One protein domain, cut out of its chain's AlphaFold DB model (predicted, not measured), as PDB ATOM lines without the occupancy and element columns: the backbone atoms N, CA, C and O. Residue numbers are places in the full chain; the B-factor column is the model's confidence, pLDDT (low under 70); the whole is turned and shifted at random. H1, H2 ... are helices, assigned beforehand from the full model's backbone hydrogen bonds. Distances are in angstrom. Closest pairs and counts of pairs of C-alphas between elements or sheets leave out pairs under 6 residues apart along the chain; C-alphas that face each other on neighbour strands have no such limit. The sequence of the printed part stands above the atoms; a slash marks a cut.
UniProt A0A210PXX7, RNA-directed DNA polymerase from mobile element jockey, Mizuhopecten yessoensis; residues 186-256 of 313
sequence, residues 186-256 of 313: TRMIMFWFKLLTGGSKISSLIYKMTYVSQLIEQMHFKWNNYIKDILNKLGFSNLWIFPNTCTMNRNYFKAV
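This is residues 186 to 256 of the 313 residues of the protein "RNA-directed DNA polymerase from mobile element jockey" of Mizuhopecten yessoensis (UniProt A0A210PXX7). What shape would a structural biologist see first? H1 lies in the middle of a small group of helices, with the longest helix, H2, meeting its last residues at a corner on one side and the short H5 close by on the other, at the far end of the longest axis. H3 crosses near residues 188 to 192 of H1, the short H4 packs on H3, and the stretch from 242 to 249 runs from H4 across to H5. What is it made of, and how large is it? The printed part has 71 residues with five named helices, in the order H1, H2, H3, H4, H5, and no named strand: the class is all helix. It is compact, with a radius of gyration of the C-alphas of 11.9 A, and its C-alphas span 34 by 28 by 21 A along the three main axes.

Where does the longest helix meet its neighbours? H2, residues 202 to 216, touches H1, residues 186 to 197, about perpendicular at 90 degrees; the closest C-alphas are those of Ser 204 and Leu 195, 4.5 A apart. H2 touches H1 with residues 203 to 208 alone, and H1 touches H2 with residues 194 to 197 alone. H2 is close to but not clearly touching H3, residues 222 to 233, about perpendicular at 79 degrees, with the closest C-alphas, those of Tyr 211 and Asn 224, 7.7 A apart. What else is near H1 and H3? H1 and H3 only just touch, with 3 pairs of C-alphas within 8 A, and stand about perpendicular at 74 degrees; H1 touches H3 with residues 188 to 192 alone, H3 touches H1 with residue 227 alone, and the closest C-alphas are those of Ile 189 and Ile 227, 6.8 A apart. H3 touches H4, residues 237 to 241, through residues 228 to 231 of H3 alone; the closest C-alphas, those of Leu 231 and Ser 237, are 5.7 A apart. H5, residues 250 to 256, is close to but not clearly touching H1, opposite ways at a tilt of 35.2 degrees, only just steep, with the closest C-alphas, those of Lys 254 and Met 190, 6.7 A apart. Which helices stay apart? H1 and H4, H2 and H4, H2 and H5, H3 and H5, and H4 and H5 are apart. What do the backbone atoms show? In H1, H2, H3, H4 and H5, every O i to N i+4 pair is within hydrogen-bond range.

How long are the helices? From first to last C-alpha, H2 measures 21.0 A, H1 16.7 A and H3 16.5 A. H5 measures 10.0 A and H4 6.6 A. Where can the reader find them? H1 begins at C-alpha 186, (-28.649, 7.701, 24.549), and H2 ends at C-alpha 216, (-54.804, 0.995, 16.181). H5 ends at C-alpha 256, (-24.420, 9.142, 15.865).

Which residues are farthest apart? The two C-alphas farthest apart are those of Glu 217 and Ala 255, 34.7 A, while the first and last printed C-alphas, those of Thr 186 and Val 256, are 9.8 A apart. Is there a cut, and how long are the links? The printed part has no cut. The links from H1 to H2, H2 to H3 and H3 to H4 are tight, and that from H4 to H5, 8 residues, is short. Where is the model least confident? The mean pLDDT of the printed part is 83.4, and residues 217 to 219 and 244 to 247 are under 70.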
ATOM      1  N   THR A 186     -29.410   8.692  25.321       94.56
ATOM      2  CA  THR A 186     -28.649   7.701  24.549       94.56
ATOM      3  C   THR A 186     -29.007   6.282  24.991       94.56
ATOM      4  O   THR A 186     -29.345   5.446  24.156       94.56
ATOM      5  N   ARG A 187     -28.988   5.990  26.297       94.44
ATOM      6  CA  ARG A 187     -29.327   4.659  26.828       94.44
ATOM      7  C   ARG A 187     -30.774   4.270  26.542       94.44
ATOM      8  O   ARG A 187     -31.015   3.135  26.139       94.44
ATOM      9  N   MET A 188     -31.710   5.209  26.656       93.88
ATOM     10  CA  MET A 188     -33.118   5.000  26.308       93.88
ATOM     11  C   MET A 188     -33.305   4.628  24.833       93.88
ATOM     12  O   MET A 188     -33.963   3.632  24.538       93.88
ATOM     13  N   ILE A 189     -32.683   5.368  23.909       92.56
ATOM     14  CA  ILE A 189     -32.740   5.053  22.473       92.56
ATOM     15  C   ILE A 189     -32.085   3.703  22.187       92.56
ATOM     16  O   ILE A 189     -32.625   2.900  21.431       92.56
ATOM     17  N   MET A 190     -30.941   3.407  22.806       92.06
ATOM     18  CA  MET A 190     -30.271   2.122  22.600       92.06
ATOM     19  C   MET A 190     -31.058   0.947  23.178       92.06
ATOM     20  O   MET A 190     -30.993  -0.160  22.637       92.06
ATOM     21  N   PHE A 191     -31.802   1.166  24.263       92.12
ATOM     22  CA  PHE A 191     -32.736   0.186  24.796       92.12
ATOM     23  C   PHE A 191     -33.903  -0.027  23.832       92.12
ATOM     24  O   PHE A 191     -34.171  -1.167  23.475       92.12
ATOM     25  N   TRP A 192     -34.512   1.045  23.323       91.06
ATOM     26  CA  TRP A 192     -35.536   0.970  22.279       91.06
ATOM     27  C   TRP A 192     -35.052   0.207  21.035       91.06
ATOM     28  O   TRP A 192     -35.699  -0.739  20.598       91.06
ATOM     29  N   PHE A 193     -33.855   0.516  20.535       88.56
ATOM     30  CA  PHE A 193     -33.242  -0.195  19.410       88.56
ATOM     31  C   PHE A 193     -33.051  -1.697  19.702       88.56
ATOM     32  O   PHE A 193     -33.292  -2.562  18.857       88.56
ATOM     33  N   LYS A 194     -32.669  -2.041  20.940       88.50
ATOM     34  CA  LYS A 194     -32.595  -3.436  21.399       88.50
ATOM     35  C   LYS A 194     -33.974  -4.106  21.450       88.50
ATOM     36  O   LYS A 194     -34.062  -5.304  21.195       88.50
ATOM     37  N   LEU A 195     -35.039  -3.369  21.773       87.69
ATOM     38  CA  LEU A 195     -36.401  -3.910  21.771       87.69
ATOM     39  C   LEU A 195     -36.853  -4.276  20.354       87.69
ATOM     40  O   LEU A 195     -37.453  -5.336  20.188       87.69
ATOM     41  N   LEU A 196     -36.491  -3.483  19.340       83.94
ATOM     42  CA  LEU A 196     -36.797  -3.782  17.934       83.94
ATOM     43  C   LEU A 196     -36.130  -5.076  17.455       83.94
ATOM     44  O   LEU A 196     -36.779  -5.953  16.890       83.94
ATOM     45  N   THR A 197     -34.838  -5.218  17.748       79.75
ATOM     46  CA  THR A 197     -34.015  -6.367  17.332       79.75
ATOM     47  C   THR A 197     -34.238  -7.628  18.173       79.75
ATOM     48  O   THR A 197     -33.774  -8.706  17.815       79.75
ATOM     49  N   GLY A 198     -34.934  -7.529  19.308       73.44
ATOM     50  CA  GLY A 198     -34.946  -8.569  20.339       73.44
ATOM     51  C   GLY A 198     -35.801  -9.814  20.067       73.44
ATOM     52  O   GLY A 198     -35.992 -10.606  20.989       73.44
ATOM     53  N   GLY A 199     -36.273 -10.028  18.834       77.44
ATOM     54  CA  GLY A 199     -36.909 -11.279  18.404       77.44
ATOM     55  C   GLY A 199     -38.096 -11.694  19.282       77.44
ATOM     56  O   GLY A 199     -39.113 -10.996  19.309       77.44
ATOM     57  N   SER A 200     -37.935 -12.825  19.981       79.00
ATOM     58  CA  SER A 200     -38.915 -13.488  20.858       79.00
ATOM     59  C   SER A 200     -38.819 -13.101  22.341       79.00
ATOM     60  O   SER A 200     -39.545 -13.648  23.171       79.00
ATOM     61  N   LYS A 201     -37.936 -12.166  22.720       85.44
ATOM     62  CA  LYS A 201     -37.830 -11.723  24.119       85.44
ATOM     63  C   LYS A 201     -39.137 -11.076  24.572       85.44
ATOM     64  O   LYS A 201     -39.688 -10.239  23.862       85.44
ATOM     65  N   ILE A 202     -39.570 -11.390  25.795       84.25
ATOM     66  CA  ILE A 202     -40.815 -10.865  26.385       84.25
ATOM     67  C   ILE A 202     -40.853  -9.334  26.326       84.25
ATOM     68  O   ILE A 202     -41.860  -8.759  25.935       84.25
ATOM     69  N   SER A 203     -39.745  -8.657  26.636       84.94
ATOM     70  CA  SER A 203     -39.665  -7.194  26.566       84.94
ATOM     71  C   SER A 203     -39.900  -6.646  25.154       84.94
ATOM     72  O   SER A 203     -40.596  -5.647  24.989       84.94
ATOM     73  N   SER A 204     -39.364  -7.312  24.130       86.00
ATOM     74  CA  SER A 204     -39.576  -6.960  22.723       86.00
ATOM     75  C   SER A 204     -41.000  -7.256  22.265       86.00
ATOM     76  O   SER A 204     -41.573  -6.472  21.514       86.00
ATOM     77  N   LEU A 205     -41.585  -8.357  22.736       84.81
ATOM     78  CA  LEU A 205     -42.974  -8.707  22.464       84.81
ATOM     79  C   LEU A 205     -43.932  -7.680  23.083       84.81
ATOM     80  O   LEU A 205     -44.775  -7.142  22.372       84.81
ATOM     81  N   ILE A 206     -43.741  -7.338  24.363       84.44
ATOM     82  CA  ILE A 206     -44.497  -6.282  25.053       84.44
ATOM     83  C   ILE A 206     -44.374  -4.969  24.284       84.44
ATOM     84  O   ILE A 206     -45.379  -4.321  24.014       84.44
ATOM     85  N   TYR A 207     -43.162  -4.587  23.874       86.25
ATOM     86  CA  TYR A 207     -42.975  -3.375  23.084       86.25
ATOM     87  C   TYR A 207     -43.765  -3.411  21.767       86.25
ATOM     88  O   TYR A 207     -44.530  -2.485  21.504       86.25
ATOM     89  N   LYS A 208     -43.645  -4.484  20.971       84.31
ATOM     90  CA  LYS A 208     -44.394  -4.647  19.712       84.31
ATOM     91  C   LYS A 208     -45.902  -4.542  19.941       84.31
ATOM     92  O   LYS A 208     -46.570  -3.836  19.194       84.31
ATOM     93  N   MET A 209     -46.416  -5.160  21.005       81.06
ATOM     94  CA  MET A 209     -47.824  -5.038  21.394       81.06
ATOM     95  C   MET A 209     -48.200  -3.589  21.723       81.06
ATOM     96  O   MET A 209     -49.148  -3.063  21.150       81.06
ATOM     97  N   THR A 210     -47.428  -2.902  22.577       82.00
ATOM     98  CA  THR A 210     -47.707  -1.492  22.922       82.00
ATOM     99  C   THR A 210     -47.646  -0.565  21.711       82.00
ATOM    100  O   THR A 210     -48.398   0.402  21.639       82.00
ATOM    101  N   TYR A 211     -46.767  -0.856  20.749       82.56
ATOM    102  CA  TYR A 211     -46.635  -0.087  19.519       82.56
ATOM    103  C   TYR A 211     -47.855  -0.275  18.609       82.56
ATOM    104  O   TYR A 211     -48.412   0.710  18.132       82.56
ATOM    105  N   VAL A 212     -48.323  -1.515  18.429       80.62
ATOM    106  CA  VAL A 212     -49.534  -1.820  17.647       80.62
ATOM    107  C   VAL A 212     -50.784  -1.208  18.288       80.62
ATOM    108  O   VAL A 212     -51.531  -0.519  17.597       80.62
ATOM    109  N   SER A 213     -50.978  -1.354  19.604       79.44
ATOM    110  CA  SER A 213     -52.094  -0.702  20.317       79.44
ATOM    111  C   SER A 213     -52.053   0.823  20.202       79.44
ATOM    112  O   SER A 213     -53.092   1.472  20.125       79.44
ATOM    113  N   GLN A 214     -50.865   1.425  20.139       79.81
ATOM    114  CA  GLN A 214     -50.739   2.865  19.928       79.81
ATOM    115  C   GLN A 214     -51.146   3.304  18.509       79.81
ATOM    116  O   GLN A 214     -51.628   4.424  18.345       79.81
ATOM    117  N   LEU A 215     -50.960   2.451  17.497       76.62
ATOM    118  CA  LEU A 215     -51.362   2.730  16.114       76.62
ATOM    119  C   LEU A 215     -52.860   2.501  15.875       76.62
ATOM    120  O   LEU A 215     -53.479   3.287  15.167       76.62
ATOM    121  N   ILE A 216     -53.428   1.439  16.457       74.12
ATOM    122  CA  ILE A 216     -54.804   0.995  16.181       74.12
ATOM    123  C   ILE A 216     -55.811   1.609  17.162       74.12
ATOM    124  O   ILE A 216     -56.857   2.098  16.751       74.12
ATOM    125  N   GLU A 217     -55.504   1.602  18.461       65.00
ATOM    126  CA  GLU A 217     -56.464   1.905  19.537       65.00
ATOM    127  C   GLU A 217     -56.276   3.317  20.124       65.00
ATOM    128  O   GLU A 217     -56.867   3.650  21.148       65.00
ATOM    129  N   GLN A 218     -55.403   4.141  19.524       66.56
ATOM    130  CA  GLN A 218     -55.016   5.476  20.016       66.56
ATOM    131  C   GLN A 218     -54.560   5.495  21.491       66.56
ATOM    132  O   GLN A 218     -54.591   6.528  22.164       66.56
ATOM    133  N   MET A 219     -54.087   4.362  22.022       67.44
ATOM    134  CA  MET A 219     -53.585   4.307  23.392       67.44
ATOM    135  C   MET A 219     -52.250   5.051  23.509       67.44
ATOM    136  O   MET A 219     -51.254   4.719  22.865       67.44
ATOM    137  N   HIS A 220     -52.203   6.058  24.382       72.00
ATOM    138  CA  HIS A 220     -51.006   6.871  24.581       72.00
ATOM    139  C   HIS A 220     -50.088   6.308  25.672       72.00
ATOM    140  O   HIS A 220     -50.288   6.532  26.870       72.00
ATOM    141  N   PHE A 221     -49.002   5.656  25.258       82.25
ATOM    142  CA  PHE A 221     -47.928   5.258  26.165       82.25
ATOM    143  C   PHE A 221     -46.900   6.385  26.316       82.25
ATOM    144  O   PHE A 221     -46.193   6.750  25.377       82.25
ATOM    145  N   LYS A 222     -46.775   6.928  27.534       86.31
ATOM    146  CA  LYS A 222     -45.884   8.070  27.825       86.31
ATOM    147  C   LYS A 222     -44.421   7.812  27.444       86.31
ATOM    148  O   LYS A 222     -43.759   8.720  26.957       86.31
ATOM    149  N   TRP A 223     -43.927   6.590  27.661       88.75
ATOM    150  CA  TRP A 223     -42.552   6.219  27.314       88.75
ATOM    151  C   TRP A 223     -42.343   6.183  25.791       88.75
ATOM    152  O   TRP A 223     -41.418   6.826  25.303       88.75
ATOM    153  N   ASN A 224     -43.252   5.555  25.032       87.75
ATOM    154  CA  ASN A 224     -43.205   5.527  23.561       87.75
ATOM    155  C   ASN A 224     -43.238   6.939  22.962       87.75
ATOM    156  O   ASN A 224     -42.420   7.266  22.106       87.75
ATOM    157  N   ASN A 225     -44.138   7.798  23.452       87.88
ATOM    158  CA  ASN A 225     -44.230   9.187  22.996       87.88
ATOM    159  C   ASN A 225     -42.933   9.961  23.253       87.88
ATOM    160  O   ASN A 225     -42.509  10.742  22.407       87.88
ATOM    161  N   TYR A 226     -42.288   9.722  24.396       90.50
ATOM    162  CA  TYR A 226     -41.011  10.351  24.708       90.50
ATOM    163  C   TYR A 226     -39.881   9.850  23.800       90.50
ATOM    164  O   TYR A 226     -39.094  10.654  23.315       90.50
ATOM    165  N   ILE A 227     -39.815   8.545  23.506       90.38
ATOM    166  CA  ILE A 227     -38.850   8.008  22.532       90.38
ATOM    167  C   ILE A 227     -39.077   8.622  21.146       90.38
ATOM    168  O   ILE A 227     -38.117   9.080  20.527       90.38
ATOM    169  N   LYS A 228     -40.334   8.691  20.686       89.75
ATOM    170  CA  LYS A 228     -40.706   9.333  19.418       89.75
ATOM    171  C   LYS A 228     -40.259  10.797  19.374       89.75
ATOM    172  O   LYS A 228     -39.668  11.214  18.386       89.75
ATOM    173  N   ASP A 229     -40.489  11.558  20.443       90.81
ATOM    174  CA  ASP A 229     -40.052  12.956  20.550       90.81
ATOM    175  C   ASP A 229     -38.524  13.095  20.458       90.81
ATOM    176  O   ASP A 229     -38.033  13.937  19.706       90.81
ATOM    177  N   ILE A 230     -37.753  12.239  21.146       91.31
ATOM    178  CA  ILE A 230     -36.289  12.273  21.024       91.31
ATOM    179  C   ILE A 230     -35.860  11.932  19.589       91.31
ATOM    180  O   ILE A 230     -35.025  12.634  19.027       91.31
ATOM    181  N   LEU A 231     -36.424  10.885  18.976       90.94
ATOM    182  CA  LEU A 231     -36.078  10.501  17.602       90.94
ATOM    183  C   LEU A 231     -36.404  11.615  16.605       90.94
ATOM    184  O   LEU A 231     -35.565  11.927  15.764       90.94
ATOM    185  N   ASN A 232     -37.565  12.259  16.734       91.00
ATOM    186  CA  ASN A 232     -37.952  13.392  15.895       91.00
ATOM    187  C   ASN A 232     -36.967  14.556  16.041       91.00
ATOM    188  O   ASN A 232     -36.467  15.064  15.041       91.00
ATOM    189  N   LYS A 233     -36.621  14.929  17.281       90.75
ATOM    190  CA  LYS A 233     -35.627  15.980  17.557       90.75
ATOM    191  C   LYS A 233     -34.258  15.650  16.983       90.75
ATOM    192  O   LYS A 233     -33.539  16.554  16.583       90.75
ATOM    193  N   LEU A 234     -33.886  14.374  16.937       91.00
ATOM    194  CA  LEU A 234     -32.622  13.925  16.359       91.00
ATOM    195  C   LEU A 234     -32.671  13.747  14.836       91.00
ATOM    196  O   LEU A 234     -31.649  13.371  14.268       91.00
ATOM    197  N   GLY A 235     -33.809  13.975  14.172       88.00
ATOM    198  CA  GLY A 235     -33.964  13.753  12.730       88.00
ATOM    199  C   GLY A 235     -34.028  12.272  12.334       88.00
ATOM    200  O   GLY A 235     -33.634  11.904  11.233       88.00
ATOM    201  N   PHE A 236     -34.483  11.405  13.241       88.38
ATOM    202  CA  PHE A 236     -34.660   9.961  13.039       88.38
ATOM    203  C   PHE A 236     -36.137   9.542  12.971       88.38
ATOM    204  O   PHE A 236     -36.469   8.391  13.252       88.38
ATOM    205  N   SER A 237     -37.032  10.448  12.572       86.81
ATOM    206  CA  SER A 237     -38.477  10.188  12.465       86.81
ATOM    207  C   SER A 237     -38.792   8.959  11.600       86.81
ATOM    208  O   SER A 237     -39.662   8.163  11.941       86.81
ATOM    209  N   ASN A 238     -38.020   8.745  10.529       83.38
ATOM    210  CA  ASN A 238     -38.186   7.604   9.624       83.38
ATOM    211  C   ASN A 238     -37.984   6.255  10.332       83.38
ATOM    212  O   ASN A 238     -38.704   5.306  10.038       83.38
ATOM    213  N   LEU A 239     -37.065   6.175  11.304       83.31
ATOM    214  CA  LEU A 239     -36.819   4.946  12.070       83.31
ATOM    215  C   LEU A 239     -37.991   4.590  12.990       83.31
ATOM    216  O   LEU A 239     -38.175   3.427  13.337       83.31
ATOM    217  N   TRP A 240     -38.783   5.584  13.399       82.75
ATOM    218  CA  TRP A 240     -39.994   5.346  14.179       82.75
ATOM    219  C   TRP A 240     -41.147   4.819  13.315       82.75
ATOM    220  O   TRP A 240     -41.933   3.992  13.781       82.75
ATOM    221  N   ILE A 241     -41.262   5.312  12.078       79.44
ATOM    222  CA  ILE A 241     -42.318   4.928  11.126       79.44
ATOM    223  C   ILE A 241     -42.030   3.542  10.539       79.44
ATOM    224  O   ILE A 241     -42.923   2.703  10.471       79.44
ATOM    225  N   PHE A 242     -40.772   3.284  10.177       76.94
ATOM    226  CA  PHE A 242     -40.321   2.025   9.591       76.94
ATOM    227  C   PHE A 242     -39.293   1.343  10.507       76.94
ATOM    228  O   PHE A 242     -38.103   1.291  10.198       76.94
ATOM    229  N   PRO A 243     -39.713   0.789  11.657       70.56
ATOM    230  CA  PRO A 243     -38.783   0.181  12.608       70.56
ATOM    231  C   PRO A 243     -38.056  -1.053  12.044       70.56
ATOM    232  O   PRO A 243     -36.942  -1.357  12.471       70.56
ATOM    233  N   ASN A 244     -38.652  -1.744  11.066       65.38
ATOM    234  CA  ASN A 244     -38.099  -2.964  10.466       65.38
ATOM    235  C   ASN A 244     -37.021  -2.706   9.399       65.38
ATOM    236  O   ASN A 244     -36.337  -3.644   9.003       65.38
ATOM    237  N   THR A 245     -36.835  -1.467   8.931       60.19
ATOM    238  CA  THR A 245     -35.829  -1.139   7.900       60.19
ATOM    239  C   THR A 245     -34.467  -0.774   8.491       60.19
ATOM    240  O   THR A 245     -33.538  -0.440   7.759       60.19
ATOM    241  N   CYS A 246     -34.319  -0.811   9.819       59.69
ATOM    242  CA  CYS A 246     -33.105  -0.356  10.481       59.69
ATOM    243  C   CYS A 246     -31.989  -1.416  10.410       59.69
ATOM    244  O   CYS A 246     -31.771  -2.176  11.350       59.69
ATOM    245  N   THR A 247     -31.242  -1.431   9.304       62.91
ATOM    246  CA  THR A 247     -30.042  -2.268   9.083       62.91
ATOM    247  C   THR A 247     -28.760  -1.669   9.677       62.91
ATOM    248  O   THR A 247     -27.674  -2.229   9.536       62.91
ATOM    249  N   MET A 248     -28.856  -0.519  10.354       71.31
ATOM    250  CA  MET A 248     -27.693   0.193  10.881       71.31
ATOM    251  C   MET A 248     -26.950  -0.594  11.967       71.31
ATOM    252  O   MET A 248     -27.544  -1.123  12.909       71.31
ATOM    253  N   ASN A 249     -25.615  -0.577  11.891       84.00
ATOM    254  CA  ASN A 249     -24.750  -1.117  12.934       84.00
ATOM    255  C   ASN A 249     -25.037  -0.420  14.277       84.00
ATOM    256  O   ASN A 249     -24.990   0.807  14.387       84.00
ATOM    257  N   ARG A 250     -25.288  -1.213  15.324       85.75
ATOM    258  CA  ARG A 250     -25.634  -0.737  16.670       85.75
ATOM    259  C   ARG A 250     -24.616   0.250  17.254       85.75
ATOM    260  O   ARG A 250     -25.011   1.210  17.914       85.75
ATOM    261  N   ASN A 251     -23.323   0.004  17.053       87.94
ATOM    262  CA  ASN A 251     -22.259   0.854  17.593       87.94
ATOM    263  C   ASN A 251     -22.203   2.190  16.856       87.94
ATOM    264  O   ASN A 251     -22.107   3.237  17.494       87.94
ATOM    265  N   TYR A 252     -22.347   2.147  15.530       89.38
ATOM    266  CA  TYR A 252     -22.453   3.343  14.705       89.38
ATOM    267  C   TYR A 252     -23.679   4.174  15.096       89.38
ATOM    268  O   TYR A 252     -23.556   5.358  15.392       89.38
ATOM    269  N   PHE A 253     -24.850   3.541  15.217       90.25
ATOM    270  CA  PHE A 253     -26.077   4.226  15.618       90.25
ATOM    271  C   PHE A 253     -25.941   4.888  16.997       90.25
ATOM    272  O   PHE A 253     -26.284   6.058  17.159       90.25
ATOM    273  N   LYS A 254     -25.348   4.187  17.974       92.50
ATOM    274  CA  LYS A 254     -25.040   4.756  19.296       92.50
ATOM    275  C   LYS A 254     -24.142   5.991  19.192       92.50
ATOM    276  O   LYS A 254     -24.401   6.978  19.880       92.50
ATOM    277  N   ALA A 255     -23.090   5.927  18.374       92.69
ATOM    278  CA  ALA A 255     -22.162   7.036  18.185       92.69
ATOM    279  C   ALA A 255     -22.870   8.254  17.574       92.69
ATOM    280  O   ALA A 255     -22.763   9.344  18.126       92.69
ATOM    281  N   VAL A 256     -23.673   8.057  16.522       93.06
ATOM    282  CA  VAL A 256     -24.420   9.142  15.865       93.06
ATOM    283  C   VAL A 256     -25.450   9.765  16.807       93.06
ATOM    284  O   VAL A 256     -25.523  10.986  16.903       93.06
TER     285      VAL A 256